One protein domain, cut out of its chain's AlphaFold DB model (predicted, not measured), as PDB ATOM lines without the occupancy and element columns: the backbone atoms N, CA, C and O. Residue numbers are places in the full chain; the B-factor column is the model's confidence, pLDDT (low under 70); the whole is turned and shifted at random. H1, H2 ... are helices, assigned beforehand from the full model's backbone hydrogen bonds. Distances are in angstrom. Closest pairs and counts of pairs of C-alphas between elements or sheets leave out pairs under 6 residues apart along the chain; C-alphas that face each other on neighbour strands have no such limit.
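What this domain is: This is residues 20 to 95 and 110 to 151 of the 622 residues of an uncharacterized protein of Phytophthora parasitica CJ01A1 (UniProt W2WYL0). Three helices, H1, H3 and H5, gather round H2 in the middle: H2 and H3 form a helical hairpin, H1 packs on H2 at a steep angle, and the long helix H5 packs on H2 with its early turns and runs on beyond it. Two short helices lie toward the two ends of the elongated outline, H4 after H3 and H6 after the chain folds back from the end of H5. The printed part has 118 residues with six named helices, H1 to H6 in order along the chain, and no named strand, an all-helix class. It is only just compact, close to loose, with a radius of gyration of the C-alphas of 16.1 A and spans of 58 by 34 by 23 A.

Where its parts are: H1, residues 20 to 35, begins with C-alpha 20 at (-59.810, 18.369, 19.456) and is 23.0 A long from first to last C-alpha. H2, residues 48 to 61, measures 19.9 A, and H3, residues 72 to 87, 22.6 A. H4 is residues 90 to 95, 8.5 A. H5, residues 114 to 136, is the longest helix at 33.0 A, from C-alpha 114 at (-48.070, 30.883, 29.688). H6, residues 143 to 150, measures 10.2 A and ends with C-alpha 150 at (-71.712, 25.645, 10.930).

How they stand to each other: H2 is the hub and touches H1, H3 and H5. H1 and H2 run the same way at a steep tilt of 61 degrees; their closest C-alphas, of Thr 26 and Cys 58, are 4.7 A apart. H2 and H3, the hairpin, run opposite ways at a steep tilt of 43 degrees, with the C-alphas of Ser 52 and Leu 81 closest at 5.3 A. H2 and H5 run the same way at a shallow tilt of 18 degrees, the closest C-alphas being those of Val 53 and Gln 116, 6.7 A apart. H3 touches H5 with residues 73 to 77 alone, at a steep tilt of 51 degrees, opposite ways; the C-alphas of Asn 74 and Ala 117 are closest at 5.8 A. Of these four pairs one is at a shallow tilt, a mostly crossed helix packing. H6 is close to H5 but not clearly touching, with the closest C-alphas, of Thr 135 and Leu 143, 7.7 A apart. H1 is near H5 and near H6. H4 touches no helix. Every O i to N i+4 pair is within hydrogen-bond range in H1, H2, H3, H4 and H5, and 2 of 4 are in H6.

The domain as a whole: The two C-alphas farthest apart, of Leu 94 and Ser 140, are 58.1 A apart. Residues 96 to 109 are not printed, and C-alphas 95 and 110 are 22.9 A apart across this cut. The link from H1 to H2, residues 36 to 47, is long. The mean pLDDT of the printed part is 78.3; it is under 70 at residues 66 to 67, 92 to 95, 110 to 113 and 137 to 151.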
ATOM      1  N   HIS A  20     -58.610  19.122  19.809       82.44
ATOM      2  CA  HIS A  20     -59.810  18.369  19.456       82.44
ATOM      3  C   HIS A  20     -60.904  18.495  20.527       82.44
ATOM      4  O   HIS A  20     -62.028  18.889  20.212       82.44
ATOM      5  N   SER A  21     -60.566  18.253  21.797       81.81
ATOM      6  CA  SER A  21     -61.515  18.398  22.909       81.81
ATOM      7  C   SER A  21     -62.033  19.832  23.033       81.81
ATOM      8  O   SER A  21     -63.232  20.037  23.215       81.81
ATOM      9  N   GLY A  22     -61.155  20.829  22.888       86.69
ATOM     10  CA  GLY A  22     -61.531  22.242  22.890       86.69
ATOM     11  C   GLY A  22     -62.574  22.570  21.821       86.69
ATOM     12  O   GLY A  22     -63.615  23.151  22.128       86.69
ATOM     13  N   PHE A  23     -62.350  22.148  20.577       87.38
ATOM     14  CA  PHE A  23     -63.286  22.375  19.473       87.38
ATOM     15  C   PHE A  23     -64.613  21.630  19.662       87.38
ATOM     16  O   PHE A  23     -65.666  22.202  19.397       87.38
ATOM     17  N   VAL A  24     -64.590  20.392  20.165       85.31
ATOM     18  CA  VAL A  24     -65.814  19.612  20.430       85.31
ATOM     19  C   VAL A  24     -66.666  20.261  21.524       85.31
ATOM     20  O   VAL A  24     -67.879  20.406  21.356       85.31
ATOM     21  N   VAL A  25     -66.053  20.678  22.640       85.94
ATOM     22  CA  VAL A  25     -66.762  21.368  23.733       85.94
ATOM     23  C   VAL A  25     -67.389  22.658  23.212       85.94
ATOM     24  O   VAL A  25     -68.588  22.883  23.375       85.94
ATOM     25  N   THR A  26     -66.586  23.498  22.562       89.50
ATOM     26  CA  THR A  26     -67.012  24.835  22.136       89.50
ATOM     27  C   THR A  26     -68.071  24.801  21.044       89.50
ATOM     28  O   THR A  26     -69.050  25.535  21.148       89.50
ATOM     29  N   SER A  27     -67.963  23.904  20.060       86.75
ATOM     30  CA  SER A  27     -69.000  23.751  19.037       86.75
ATOM     31  C   SER A  27     -70.319  23.261  19.635       86.75
ATOM     32  O   SER A  27     -71.385  23.697  19.207       86.75
ATOM     33  N   THR A  28     -70.260  22.374  20.635       86.56
ATOM     34  CA  THR A  28     -71.446  21.861  21.338       86.56
ATOM     35  C   THR A  28     -72.135  22.971  22.127       86.56
ATOM     36  O   THR A  28     -73.358  23.105  22.065       86.56
ATOM     37  N   VAL A  29     -71.355  23.790  22.839       87.75
ATOM     38  CA  VAL A  29     -71.863  24.960  23.568       87.75
ATOM     39  C   VAL A  29     -72.473  25.972  22.602       87.75
ATOM     40  O   VAL A  29     -73.602  26.398  22.828       87.75
ATOM     41  N   ALA A  30     -71.784  26.299  21.508       87.12
ATOM     42  CA  ALA A  30     -72.279  27.225  20.492       87.12
ATOM     43  C   ALA A  30     -73.616  26.752  19.898       87.12
ATOM     44  O   ALA A  30     -74.590  27.499  19.920       87.12
ATOM     45  N   ALA A  31     -73.716  25.481  19.486       85.12
ATOM     46  CA  ALA A  31     -74.981  24.912  19.014       85.12
ATOM     47  C   ALA A  31     -76.096  25.004  20.055       85.12
ATOM     48  O   ALA A  31     -77.234  25.312  19.714       85.12
ATOM     49  N   TRP A  32     -75.798  24.713  21.323       86.25
ATOM     50  CA  TRP A  32     -76.802  24.785  22.380       86.25
ATOM     51  C   TRP A  32     -77.327  26.207  22.576       86.25
ATOM     52  O   TRP A  32     -78.538  26.390  22.702       86.25
ATOM     53  N   LEU A  33     -76.442  27.203  22.591       87.06
ATOM     54  CA  LEU A  33     -76.820  28.605  22.765       87.06
ATOM     55  C   LEU A  33     -77.627  29.134  21.568       87.06
ATOM     56  O   LEU A  33     -78.599  29.860  21.771       87.06
ATOM     57  N   ASP A  34     -77.314  28.683  20.354       84.94
ATOM     58  CA  ASP A  34     -78.024  29.081  19.132       84.94
ATOM     59  C   ASP A  34     -79.461  28.551  19.043       84.94
ATOM     60  O   ASP A  34     -80.304  29.144  18.369       84.94
ATOM     61  N   LEU A  35     -79.785  27.450  19.733       85.81
ATOM     62  CA  LEU A  35     -81.131  26.868  19.679       85.81
ATOM     63  C   LEU A  35     -82.206  27.807  20.241       85.81
ATOM     64  O   LEU A  35     -83.319  27.843  19.710       85.81
ATOM     65  N   LYS A  36     -81.925  28.501  21.353       86.38
ATOM     66  CA  LYS A  36     -82.862  29.438  21.998       86.38
ATOM     67  C   LYS A  36     -82.105  30.526  22.767       86.38
ATOM     68  O   LYS A  36     -81.251  30.178  23.577       86.38
ATOM     69  N   PRO A  37     -82.534  31.802  22.701       87.50
ATOM     70  CA  PRO A  37     -81.930  32.889  23.484       87.50
ATOM     71  C   PRO A  37     -81.973  32.693  25.009       87.50
ATOM     72  O   PRO A  37     -81.215  33.319  25.738       87.50
ATOM     73  N   SER A  38     -82.884  31.851  25.508       89.69
ATOM     74  CA  SER A  38     -83.008  31.519  26.933       89.69
ATOM     75  C   SER A  38     -82.076  30.394  27.388       89.69
ATOM     76  O   SER A  38     -82.105  30.026  28.564       89.69
ATOM     77  N   ASN A  39     -81.343  29.764  26.469       89.00
ATOM     78  CA  ASN A  39     -80.484  28.640  26.803       89.00
ATOM     79  C   ASN A  39     -79.260  29.118  27.580       89.00
ATOM     80  O   ASN A  39     -78.650  30.137  27.273       89.00
ATOM     81  N   VAL A  40     -78.896  28.338  28.592       89.62
ATOM     82  CA  VAL A  40     -77.706  28.561  29.410       89.62
ATOM     83  C   VAL A  40     -76.829  27.325  29.303       89.62
ATOM     84  O   VAL A  40     -77.337  26.201  29.353       89.62
ATOM     85  N   ALA A  41     -75.524  27.530  29.152       88.12
ATOM     86  CA  ALA A  41     -74.523  26.478  29.241       88.12
ATOM     87  C   ALA A  41     -73.844  26.540  30.616       88.12
ATOM     88  O   ALA A  41     -73.432  27.609  31.063       88.12
ATOM     89  N   ILE A  42     -73.731  25.392  31.282       88.56
ATOM     90  CA  ILE A  42     -73.013  25.255  32.553       88.56
ATOM     91  C   ILE A  42     -71.766  24.421  32.276       88.56
ATOM     92  O   ILE A  42     -71.874  23.258  31.892       88.56
ATOM     93  N   LEU A  43     -70.590  25.022  32.459       86.31
ATOM     94  CA  LEU A  43     -69.305  24.349  32.292       86.31
ATOM     95  C   LEU A  43     -68.821  23.829  33.645       86.31
ATOM     96  O   LEU A  43     -68.749  24.582  34.614       86.31
ATOM     97  N   LEU A  44     -68.472  22.545  33.698       84.69
ATOM     98  CA  LEU A  44     -67.863  21.910  34.861       84.69
ATOM     99  C   LEU A  44     -66.480  21.403  34.460       84.69
ATOM    100  O   LEU A  44     -66.366  20.595  33.540       84.69
ATOM    101  N   ALA A  45     -65.442  21.875  35.149       79.25
ATOM    102  CA  ALA A  45     -64.063  21.458  34.924       79.25
ATOM    103  C   ALA A  45     -63.393  21.031  36.247       79.25
ATOM    104  O   ALA A  45     -63.799  21.493  37.315       79.25
ATOM    105  N   PRO A  46     -62.362  20.172  36.193       73.38
ATOM    106  CA  PRO A  46     -61.625  19.694  37.371       73.38
ATOM    107  C   PRO A  46     -60.989  20.784  38.231       73.38
ATOM    108  O   PRO A  46     -60.849  20.605  39.438       73.38
ATOM    109  N   ASN A  47     -60.567  21.891  37.618       76.81
ATOM    110  CA  ASN A  47     -59.983  23.021  38.324       76.81
ATOM    111  C   ASN A  47     -60.331  24.361  37.650       76.81
ATOM    112  O   ASN A  47     -60.825  24.421  36.521       76.81
ATOM    113  N   ASN A  48     -60.056  25.449  38.374       79.25
ATOM    114  CA  ASN A  48     -60.362  26.813  37.940       79.25
ATOM    115  C   ASN A  48     -59.589  27.230  36.678       79.25
ATOM    116  O   ASN A  48     -60.111  28.000  35.874       79.25
ATOM    117  N   GLU A  49     -58.365  26.729  36.489       77.81
ATOM    118  CA  GLU A  49     -57.538  27.057  35.321       77.81
ATOM    119  C   GLU A  49     -58.156  26.490  34.038       77.81
ATOM    120  O   GLU A  49     -58.436  27.235  33.100       77.81
ATOM    121  N   GLN A  50     -58.476  25.196  34.023       80.00
ATOM    122  CA  GLN A  50     -59.153  24.540  32.902       80.00
ATOM    123  C   GLN A  50     -60.524  25.156  32.617       80.00
ATOM    124  O   GLN A  50     -60.886  25.340  31.456       80.00
ATOM    125  N   MET A  51     -61.279  25.514  33.662       85.19
ATOM    126  CA  MET A  51     -62.560  26.202  33.490       85.19
ATOM    127  C   MET A  51     -62.381  27.528  32.745       85.19
ATOM    128  O   MET A  51     -63.155  27.824  31.836       85.19
ATOM    129  N   SER A  52     -61.339  28.298  33.083       87.69
ATOM    130  CA  SER A  52     -61.035  29.558  32.399       87.69
ATOM    131  C   SER A  52     -60.644  29.352  30.931       87.69
ATOM    132  O   SER A  52     -61.123  30.094  30.075       87.69
ATOM    133  N   VAL A  53     -59.876  28.301  30.611       89.00
ATOM    134  CA  VAL A  53     -59.529  27.931  29.227       89.00
ATOM    135  C   VAL A  53     -60.782  27.593  28.419       89.00
ATOM    136  O   VAL A  53     -61.012  28.204  27.379       89.00
ATOM    137  N   PHE A  54     -61.641  26.689  28.905       89.62
ATOM    138  CA  PHE A  54     -62.862  26.316  28.180       89.62
ATOM    139  C   PHE A  54     -63.821  27.493  27.993       89.62
ATOM    140  O   PHE A  54     -64.372  27.652  26.906       89.62
ATOM    141  N   ALA A  55     -64.005  28.325  29.022       90.81
ATOM    142  CA  ALA A  55     -64.843  29.517  28.927       90.81
ATOM    143  C   ALA A  55     -64.307  30.499  27.871       90.81
ATOM    144  O   ALA A  55     -65.070  30.981  27.034       90.81
ATOM    145  N   THR A  56     -62.989  30.719  27.854       92.69
ATOM    146  CA  THR A  56     -62.314  31.559  26.855       92.69
ATOM    147  C   THR A  56     -62.512  31.002  25.447       92.69
ATOM    148  O   THR A  56     -62.959  31.727  24.563       92.69
ATOM    149  N   CYS A  57     -62.267  29.704  25.241       92.19
ATOM    150  CA  CYS A  57     -62.478  29.053  23.950       92.19
ATOM    151  C   CYS A  57     -63.940  29.146  23.486       92.19
ATOM    152  O   CYS A  57     -64.170  29.368  22.301       92.19
ATOM    153  N   CYS A  58     -64.927  29.002  24.382       91.19
ATOM    154  CA  CYS A  58     -66.348  29.115  24.017       91.19
ATOM    155  C   CYS A  58     -66.662  30.509  23.475       91.19
ATOM    156  O   CYS A  58     -67.287  30.640  22.427       91.19
ATOM    157  N   THR A  59     -66.187  31.546  24.159       90.06
ATOM    158  CA  THR A  59     -66.415  32.929  23.741       90.06
ATOM    159  C   THR A  59     -65.682  33.265  22.444       90.06
ATOM    160  O   THR A  59     -66.281  33.884  21.568       90.06
ATOM    161  N   LEU A  60     -64.439  32.797  22.267       89.62
ATOM    162  CA  LEU A  60     -63.719  32.925  20.994       89.62
ATOM    163  C   LEU A  60     -64.444  32.213  19.849       89.62
ATOM    164  O   LEU A  60     -64.579  32.784  18.776       89.62
ATOM    165  N   TYR A  61     -64.949  30.999  20.075       88.06
ATOM    166  CA  TYR A  61     -65.668  30.234  19.053       88.06
ATOM    167  C   TYR A  61     -66.956  30.933  18.597       88.06
ATOM    168  O   TYR A  61     -67.311  30.861  17.423       88.06
ATOM    169  N   CYS A  62     -67.654  31.597  19.522       82.25
ATOM    170  CA  CYS A  62     -68.881  32.346  19.244       82.25
ATOM    171  C   CYS A  62     -68.631  33.764  18.693       82.25
ATOM    172  O   CYS A  62     -69.591  34.487  18.429       82.25
ATOM    173  N   THR A  63     -67.373  34.178  18.547       80.38
ATOM    174  CA  THR A  63     -66.982  35.496  18.030       80.38
ATOM    175  C   THR A  63     -66.373  35.335  16.636       80.38
ATOM    176  O   THR A  63     -65.745  34.320  16.344       80.38
ATOM    177  N   ASP A  64     -66.561  36.315  15.748       72.94
ATOM    178  CA  ASP A  64     -65.959  36.269  14.410       72.94
ATOM    179  C   ASP A  64     -64.433  36.420  14.515       72.94
ATOM    180  O   ASP A  64     -63.935  37.472  14.932       72.94
ATOM    181  N   ALA A  65     -63.692  35.381  14.121       71.00
ATOM    182  CA  ALA A  65     -62.237  35.349  14.238       71.00
ATOM    183  C   ALA A  65     -61.535  36.409  13.383       71.00
ATOM    184  O   ALA A  65     -60.452  36.868  13.738       71.00
ATOM    185  N   SER A  66     -62.171  36.865  12.299       66.69
ATOM    186  CA  SER A  66     -61.636  37.940  11.452       66.69
ATOM    187  C   SER A  66     -61.597  39.306  12.151       66.69
ATOM    188  O   SER A  66     -60.971  40.238  11.649       66.69
ATOM    189  N   SER A  67     -62.254  39.424  13.309       67.00
ATOM    190  CA  SER A  67     -62.386  40.664  14.070       67.00
ATOM    191  C   SER A  67     -61.574  40.699  15.366       67.00
ATOM    192  O   SER A  67     -61.695  41.673  16.107       67.00
ATOM    193  N   PHE A  68     -60.767  39.672  15.665       76.69
ATOM    194  CA  PHE A  68     -60.007  39.610  16.917       76.69
ATOM    195  C   PHE A  68     -58.997  40.765  17.026       76.69
ATOM    196  O   PHE A  68     -58.078  40.853  16.211       76.69
ATOM    197  N   PRO A  69     -59.116  41.638  18.049       77.88
ATOM    198  CA  PRO A  69     -58.037  42.550  18.401       77.88
ATOM    199  C   PRO A  69     -56.757  41.787  18.765       77.88
ATOM    200  O   PRO A  69     -56.812  40.643  19.232       77.88
ATOM    201  N   GLU A  70     -55.601  42.441  18.631       75.75
ATOM    202  CA  GLU A  70     -54.348  41.897  19.160       75.75
ATOM    203  C   GLU A  70     -54.507  41.538  20.643       75.75
ATOM    204  O   GLU A  70     -55.066  42.303  21.425       75.75
ATOM    205  N   ASN A  71     -54.011  40.364  21.037       80.12
ATOM    206  CA  ASN A  71     -54.070  39.847  22.410       80.12
ATOM    207  C   ASN A  71     -55.472  39.605  22.998       80.12
ATOM    208  O   ASN A  71     -55.566  39.239  24.172       80.12
ATOM    209  N   PHE A  72     -56.549  39.701  22.209       87.19
ATOM    210  CA  PHE A  72     -57.924  39.537  22.695       87.19
ATOM    211  C   PHE A  72     -58.145  38.246  23.497       87.19
ATOM    212  O   PHE A  72     -58.725  38.267  24.583       87.19
ATOM    213  N   GLY A  73     -57.620  37.117  23.011       87.81
ATOM    214  CA  GLY A  73     -57.711  35.838  23.718       87.81
ATOM    215  C   GLY A  73     -57.053  35.856  25.106       87.81
ATOM    216  O   GLY A  73     -57.600  35.290  26.052       87.81
ATOM    217  N   ASN A  74     -55.922  36.548  25.260       87.31
ATOM    218  CA  ASN A  74     -55.200  36.647  26.534       87.31
ATOM    219  C   ASN A  74     -55.921  37.555  27.538       87.31
ATOM    220  O   ASN A  74     -55.969  37.251  28.735       87.31
ATOM    221  N   GLU A  75     -56.505  38.656  27.066       89.44
ATOM    222  CA  GLU A  75     -57.335  39.535  27.897       89.44
ATOM    223  C   GLU A  75     -58.580  38.802  28.397       89.44
ATOM    224  O   GLU A  75     -58.898  38.833  29.588       89.44
ATOM    225  N   LEU A  76     -59.236  38.063  27.503       91.00
ATOM    226  CA  LEU A  76     -60.410  37.263  27.821       91.00
ATOM    227  C   LEU A  76     -60.089  36.144  28.824       91.00
ATOM    228  O   LEU A  76     -60.819  35.962  29.802       91.00
ATOM    229  N   LEU A  77     -58.964  35.448  28.635       90.69
ATOM    230  CA  LEU A  77     -58.466  34.452  29.583       90.69
ATOM    231  C   LEU A  77     -58.223  35.069  30.965       90.69
ATOM    232  O   LEU A  77     -58.641  34.507  31.980       90.69
ATOM    233  N   SER A  78     -57.599  36.249  31.010       88.75
ATOM    234  CA  SER A  78     -57.365  36.995  32.253       88.75
ATOM    235  C   SER A  78     -58.672  37.350  32.956       88.75
ATOM    236  O   SER A  78     -58.790  37.166  34.171       88.75
ATOM    237  N   ALA A  79     -59.666  37.818  32.197       90.69
ATOM    238  CA  ALA A  79     -60.976  38.177  32.717       90.69
ATOM    239  C   ALA A  79     -61.694  36.958  33.315       90.69
ATOM    240  O   ALA A  79     -62.116  37.002  34.474       90.69
ATOM    241  N   TYR A  80     -61.778  35.840  32.584       91.50
ATOM    242  CA  TYR A  80     -62.399  34.620  33.104       91.50
ATOM    243  C   TYR A  80     -61.680  34.089  34.339       91.50
ATOM    244  O   TYR A  80     -62.332  33.775  35.336       91.50
ATOM    245  N   LEU A  81     -60.347  34.041  34.318       87.00
ATOM    246  CA  LEU A  81     -59.561  33.603  35.467       87.00
ATOM    247  C   LEU A  81     -59.835  34.473  36.702       87.00
ATOM    248  O   LEU A  81     -59.980  33.951  37.810       87.00
ATOM    249  N   HIS A  82     -59.939  35.792  36.524       87.69
ATOM    250  CA  HIS A  82     -60.273  36.724  37.595       87.69
ATOM    251  C   HIS A  82     -61.680  36.476  38.156       87.69
ATOM    252  O   HIS A  82     -61.839  36.295  39.366       87.69
ATOM    253  N   HIS A  83     -62.696  36.392  37.293       89.19
ATOM    254  CA  HIS A  83     -64.082  36.164  37.710       89.19
ATOM    255  C   HIS A  83     -64.277  34.819  38.418       89.19
ATOM    256  O   HIS A  83     -64.958  34.754  39.442       89.19
ATOM    257  N   ILE A  84     -63.632  33.757  37.929       85.81
ATOM    258  CA  ILE A  84     -63.678  32.426  38.544       85.81
ATOM    259  C   ILE A  84     -63.062  32.454  39.949       85.81
ATOM    260  O   ILE A  84     -63.650  31.933  40.897       85.81
ATOM    261  N   LYS A  85     -61.908  33.115  40.119       81.94
ATOM    262  CA  LYS A  85     -61.258  33.273  41.434       81.94
ATOM    263  C   LYS A  85     -62.118  34.072  42.422       81.94
ATOM    264  O   LYS A  85     -62.132  33.766  43.620       81.94
ATOM    265  N   LEU A  86     -62.845  35.082  41.945       84.94
ATOM    266  CA  LEU A  86     -63.784  35.845  42.774       84.94
ATOM    267  C   LEU A  86     -64.982  34.998  43.218       84.94
ATOM    268  O   LEU A  86     -65.371  35.078  44.382       84.94
ATOM    269  N   ALA A  87     -65.521  34.166  42.325       83.31
ATOM    270  CA  ALA A  87     -66.687  33.320  42.584       83.31
ATOM    271  C   ALA A  87     -66.401  32.119  43.505       83.31
ATOM    272  O   ALA A  87     -67.326  31.476  44.002       83.31
ATOM    273  N   GLU A  88     -65.131  31.797  43.744       79.12
ATOM    274  CA  GLU A  88     -64.757  30.644  44.548       79.12
ATOM    275  C   GLU A  88     -65.084  30.813  46.044       79.12
ATOM    276  O   GLU A  88     -64.796  31.841  46.674       79.12
ATOM    277  N   THR A  89     -65.636  29.744  46.623       79.00
ATOM    278  CA  THR A  89     -66.063  29.677  48.023       79.00
ATOM    279  C   THR A  89     -64.881  29.646  48.998       79.00
ATOM    280  O   THR A  89     -63.803  29.126  48.705       79.00
ATOM    281  N   TRP A  90     -65.087  30.181  50.207       73.94
ATOM    282  CA  TRP A  90     -64.078  30.172  51.275       73.94
ATOM    283  C   TRP A  90     -63.540  28.773  51.628       73.94
ATOM    284  O   TRP A  90     -62.325  28.653  51.768       73.94
ATOM    285  N   PRO A  91     -64.361  27.705  51.723       73.44
ATOM    286  CA  PRO A  91     -63.851  26.356  51.966       73.44
ATOM    287  C   PRO A  91     -62.882  25.864  50.885       73.44
ATOM    288  O   PRO A  91     -61.825  25.345  51.225       73.44
ATOM    289  N   ALA A  92     -63.185  26.089  49.600       67.69
ATOM    290  CA  ALA A  92     -62.298  25.713  48.495       67.69
ATOM    291  C   ALA A  92     -60.982  26.514  48.514       67.69
ATOM    292  O   ALA A  92     -59.904  25.949  48.318       67.69
ATOM    293  N   LYS A  93     -61.059  27.814  48.841       67.25
ATOM    294  CA  LYS A  93     -59.881  28.674  49.050       67.25
ATOM    295  C   LYS A  93     -58.993  28.160  50.180       67.25
ATOM    296  O   LYS A  93     -57.793  28.010  49.984       67.25
ATOM    297  N   LEU A  94     -59.577  27.863  51.344       69.06
ATOM    298  CA  LEU A  94     -58.839  27.373  52.511       69.06
ATOM    299  C   LEU A  94     -58.236  25.992  52.252       69.06
ATOM    300  O   LEU A  94     -57.073  25.771  52.572       69.06
ATOM    301  N   GLN A  95     -58.984  25.085  51.619       68.25
ATOM    302  CA  GLN A  95     -58.485  23.761  51.270       68.25
ATOM    303  C   GLN A  95     -57.220  23.859  50.412       68.25
ATOM    304  O   GLN A  95     -56.251  23.176  50.720       68.25
ATOM    305  N   GLY A 110     -43.481  35.094  37.192       31.81
ATOM    306  CA  GLY A 110     -44.845  35.640  37.235       31.81
ATOM    307  C   GLY A 110     -45.426  36.194  35.921       31.81
ATOM    308  O   GLY A 110     -44.790  36.964  35.208       31.81
ATOM    309  N   GLY A 111     -46.684  35.826  35.662       50.78
ATOM    310  CA  GLY A 111     -47.534  36.207  34.526       50.78
ATOM    311  C   GLY A 111     -48.778  35.305  34.475       50.78
ATOM    312  O   GLY A 111     -48.915  34.426  35.329       50.78
ATOM    313  N   LEU A 112     -49.685  35.488  33.496       46.94
ATOM    314  CA  LEU A 112     -50.662  34.436  33.142       46.94
ATOM    315  C   LEU A 112     -49.916  33.103  33.009       46.94
ATOM    316  O   LEU A 112     -48.767  33.130  32.557       46.94
ATOM    317  N   PRO A 113     -50.515  31.950  33.356       62.00
ATOM    318  CA  PRO A 113     -49.837  30.697  33.103       62.00
ATOM    319  C   PRO A 113     -49.698  30.575  31.571       62.00
ATOM    320  O   PRO A 113     -50.671  30.442  30.823       62.00
ATOM    321  N   ARG A 114     -48.457  30.787  31.105       71.50
ATOM    322  CA  ARG A 114     -48.070  30.883  29.688       71.50
ATOM    323  C   ARG A 114     -48.549  29.705  28.830       71.50
ATOM    324  O   ARG A 114     -48.915  29.962  27.682       71.50
ATOM    325  N   PRO A 115     -48.650  28.468  29.353       78.50
ATOM    326  CA  PRO A 115     -49.162  27.340  28.579       78.50
ATOM    327  C   PRO A 115     -50.615  27.565  28.117       78.50
ATOM    328  O   PRO A 115     -50.967  27.302  26.970       78.50
ATOM    329  N   GLN A 116     -51.476  28.102  28.991       83.62
ATOM    330  CA  GLN A 116     -52.881  28.378  28.688       83.62
ATOM    331  C   GLN A 116     -52.990  29.522  27.683       83.62
ATOM    332  O   GLN A 116     -53.773  29.432  26.745       83.62
ATOM    333  N   ALA A 117     -52.189  30.577  27.850       83.69
ATOM    334  CA  ALA A 117     -52.144  31.695  26.910       83.69
ATOM    335  C   ALA A 117     -51.752  31.227  25.499       83.69
ATOM    336  O   ALA A 117     -52.421  31.576  24.527       83.69
ATOM    337  N   ARG A 118     -50.731  30.364  25.385       85.50
ATOM    338  CA  ARG A 118     -50.344  29.793  24.091       85.50
ATOM    339  C   ARG A 118     -51.433  28.903  23.508       85.50
ATOM    340  O   ARG A 118     -51.765  29.054  22.340       85.50
ATOM    341  N   TYR A 119     -52.045  28.045  24.322       88.81
ATOM    342  CA  TYR A 119     -53.181  27.238  23.883       88.81
ATOM    343  C   TYR A 119     -54.324  28.106  23.335       88.81
ATOM    344  O   TYR A 119     -54.895  27.798  22.294       88.81
ATOM    345  N   ILE A 120     -54.651  29.219  23.997       90.50
ATOM    346  CA  ILE A 120     -55.676  30.153  23.519       90.50
ATOM    347  C   ILE A 120     -55.266  30.819  22.198       90.50
ATOM    348  O   ILE A 120     -56.105  30.941  21.304       90.50
ATOM    349  N   ALA A 121     -53.998  31.207  22.048       88.81
ATOM    350  CA  ALA A 121     -53.480  31.765  20.801       88.81
ATOM    351  C   ALA A 121     -53.564  30.754  19.644       88.81
ATOM    352  O   ALA A 121     -54.099  31.074  18.581       88.81
ATOM    353  N   ASP A 122     -53.124  29.515  19.871       89.44
ATOM    354  CA  ASP A 122     -53.192  28.430  18.890       89.44
ATOM    355  C   ASP A 122     -54.649  28.103  18.518       89.44
ATOM    356  O   ASP A 122     -54.977  27.942  17.342       89.44
ATOM    357  N   PHE A 123     -55.553  28.066  19.504       91.19
ATOM    358  CA  PHE A 123     -56.985  27.866  19.278       91.19
ATOM    359  C   PHE A 123     -57.574  28.974  18.396       91.19
ATOM    360  O   PHE A 123     -58.266  28.681  17.420       91.19
ATOM    361  N   GLY A 124     -57.255  30.240  18.691       89.81
ATOM    362  CA  GLY A 124     -57.638  31.390  17.870       89.81
ATOM    363  C   GLY A 124     -57.118  31.277  16.436       89.81
ATOM    364  O   GLY A 124     -57.889  31.424  15.489       89.81
ATOM    365  N   LYS A 125     -55.847  30.893  16.260       87.62
ATOM    366  CA  LYS A 125     -55.256  30.691  14.930       87.62
ATOM    367  C   LYS A 125     -55.974  29.602  14.135       87.62
ATOM    368  O   LYS A 125     -56.219  29.760  12.939       87.62
ATOM    369  N   LEU A 126     -56.350  28.502  14.783       88.50
ATOM    370  CA  LEU A 126     -57.114  27.433  14.141       88.50
ATOM    371  C   LEU A 126     -58.525  27.887  13.740       88.50
ATOM    372  O   LEU A 126     -59.006  27.454  12.689       88.50
ATOM    373  N   LEU A 127     -59.169  28.761  14.526       86.94
ATOM    374  CA  LEU A 127     -60.445  29.385  14.154       86.94
ATOM    375  C   LEU A 127     -60.292  30.277  12.917       86.94
ATOM    376  O   LEU A 127     -61.057  30.114  11.970       86.94
ATOM    377  N   GLU A 128     -59.269  31.133  12.866       84.25
ATOM    378  CA  GLU A 128     -58.977  31.957  11.683       84.25
ATOM    379  C   GLU A 128     -58.781  31.089  10.430       84.25
ATOM    380  O   GLU A 128     -59.364  31.346   9.374       84.25
ATOM    381  N   MET A 129     -57.985  30.018  10.541       82.81
ATOM    382  CA  MET A 129     -57.741  29.088   9.437       82.81
ATOM    383  C   MET A 129     -59.024  28.393   8.969       82.81
ATOM    384  O   MET A 129     -59.216  28.202   7.764       82.81
ATOM    385  N   ARG A 130     -59.882  27.987   9.912       83.31
ATOM    386  CA  ARG A 130     -61.195  27.399   9.632       83.31
ATOM    387  C   ARG A 130     -62.066  28.402   8.874       83.31
ATOM    388  O   ARG A 130     -62.568  28.065   7.805       83.31
ATOM    389  N   ASP A 131     -62.206  29.617   9.391       78.38
ATOM    390  CA  ASP A 131     -63.102  30.643   8.848       78.38
ATOM    391  C   ASP A 131     -62.661  31.116   7.461       78.38
ATOM    392  O   ASP A 131     -63.489  31.266   6.558       78.38
ATOM    393  N   ARG A 132     -61.348  31.231   7.237       78.75
ATOM    394  CA  ARG A 132     -60.781  31.505   5.911       78.75
ATOM    395  C   ARG A 132     -61.128  30.402   4.906       78.75
ATOM    396  O   ARG A 132     -61.676  30.706   3.852       78.75
ATOM    397  N   LYS A 133     -60.921  29.122   5.248       75.38
ATOM    398  CA  LYS A 133     -61.280  27.988   4.365       75.38
ATOM    399  C   LYS A 133     -62.775  27.907   4.075       75.38
ATOM    400  O   LYS A 133     -63.177  27.564   2.968       75.38
ATOM    401  N   LEU A 134     -63.609  28.198   5.071       72.44
ATOM    402  CA  LEU A 134     -65.059  28.254   4.892       72.44
ATOM    403  C   LEU A 134     -65.464  29.362   3.913       72.44
ATOM    404  O   LEU A 134     -66.388  29.163   3.130       72.44
ATOM    405  N   THR A 135     -64.752  30.490   3.938       72.50
ATOM    406  CA  THR A 135     -64.959  31.611   3.014       72.50
ATOM    407  C   THR A 135     -64.476  31.275   1.597       72.50
ATOM    408  O   THR A 135     -65.176  31.571   0.635       72.50
ATOM    409  N   GLU A 136     -63.329  30.606   1.452       72.19
ATOM    410  CA  GLU A 136     -62.764  30.186   0.154       72.19
ATOM    411  C   GLU A 136     -63.620  29.136  -0.572       72.19
ATOM    412  O   GLU A 136     -63.747  29.174  -1.793       72.19
ATOM    413  N   CYS A 137     -64.238  28.207   0.163       64.12
ATOM    414  CA  CYS A 137     -65.102  27.159  -0.398       64.12
ATOM    415  C   CYS A 137     -66.524  27.642  -0.755       64.12
ATOM    416  O   CYS A 137     -67.377  26.828  -1.123       64.12
ATOM    417  N   ALA A 138     -66.828  28.929  -0.579       56.38
ATOM    418  CA  ALA A 138     -68.179  29.454  -0.708       56.38
ATOM    419  C   ALA A 138     -68.440  30.087  -2.081       56.38
ATOM    420  O   ALA A 138     -68.222  31.276  -2.300       56.38
ATOM    421  N   ASP A 139     -69.024  29.307  -2.987       50.12
ATOM    422  CA  ASP A 139     -69.687  29.840  -4.178       50.12
ATOM    423  C   ASP A 139     -70.985  30.595  -3.788       50.12
ATOM    424  O   ASP A 139     -72.021  29.975  -3.541       50.12
ATOM    425  N   SER A 140     -70.947  31.938  -3.770       56.47
ATOM    426  CA  SER A 140     -72.103  32.876  -3.784       56.47
ATOM    427  C   SER A 140     -73.161  32.688  -2.643       56.47
ATOM    428  O   SER A 140     -72.874  31.985  -1.679       56.47
ATOM    429  N   PRO A 141     -74.335  33.374  -2.595       53.22
ATOM    430  CA  PRO A 141     -74.974  33.989  -1.405       53.22
ATOM    431  C   PRO A 141     -75.527  33.015  -0.338       53.22
ATOM    432  O   PRO A 141     -76.156  33.435   0.629       53.22
ATOM    433  N   ALA A 142     -75.281  31.716  -0.487       53.62
ATOM    434  CA  ALA A 142     -75.578  30.674   0.490       53.62
ATOM    435  C   ALA A 142     -74.674  30.729   1.742       53.62
ATOM    436  O   ALA A 142     -74.891  29.956   2.675       53.62
ATOM    437  N   LEU A 143     -73.656  31.603   1.769       52.25
ATOM    438  CA  LEU A 143     -72.704  31.752   2.878       52.25
ATOM    439  C   LEU A 143     -73.362  32.268   4.167       52.25
ATOM    440  O   LEU A 143     -73.075  31.725   5.228       52.25
ATOM    441  N   GLU A 144     -74.267  33.246   4.091       52.88
ATOM    442  CA  GLU A 144     -74.976  33.774   5.273       52.88
ATOM    443  C   GLU A 144     -75.854  32.690   5.922       52.88
ATOM    444  O   GLU A 144     -75.821  32.477   7.132       52.88
ATOM    445  N   GLU A 145     -76.553  31.893   5.109       50.59
ATOM    446  CA  GLU A 145     -77.369  30.774   5.596       50.59
ATOM    447  C   GLU A 145     -76.516  29.577   6.076       50.59
ATOM    448  O   GLU A 145     -76.946  28.809   6.938       50.59
ATOM    449  N   LYS A 146     -75.298  29.396   5.533       48.97
ATOM    450  CA  LYS A 146     -74.354  28.333   5.933       48.97
ATOM    451  C   LYS A 146     -73.509  28.693   7.157       48.97
ATOM    452  O   LYS A 146     -73.228  27.785   7.936       48.97
ATOM    453  N   LYS A 147     -73.151  29.964   7.382       52.19
ATOM    454  CA  LYS A 147     -72.492  30.429   8.620       52.19
ATOM    455  C   LYS A 147     -73.339  30.064   9.844       52.19
ATOM    456  O   LYS A 147     -72.819  29.455  10.772       52.19
ATOM    457  N   HIS A 148     -74.655  30.278   9.768       49.62
ATOM    458  CA  HIS A 148     -75.624  29.831  10.779       49.62
ATOM    459  C   HIS A 148     -75.811  28.301  10.881       49.62
ATOM    460  O   HIS A 148     -76.394  27.835  11.850       49.62
ATOM    461  N   LYS A 149     -75.360  27.500   9.900       46.97
ATOM    462  CA  LYS A 149     -75.421  26.018   9.933       46.97
ATOM    463  C   LYS A 149     -74.112  25.362  10.388       46.97
ATOM    464  O   LYS A 149     -74.103  24.168  10.676       46.97
ATOM    465  N   LEU A 150     -73.008  26.109  10.420       51.41
ATOM    466  CA  LEU A 150     -71.712  25.645  10.930       51.41
ATOM    467  C   LEU A 150     -71.612  25.777  12.452       51.41
ATOM    468  O   LEU A 150     -70.755  25.144  13.076       51.41
ATOM    469  N   THR A 151     -72.513  26.546  13.063       51.16
ATOM    470  CA  THR A 151     -72.697  26.545  14.507       51.16
ATOM    471  C   THR A 151     -73.215  25.165  14.929       51.16
ATOM    472  O   THR A 151     -74.303  24.722  14.571       51.16
TER     473      THR A 151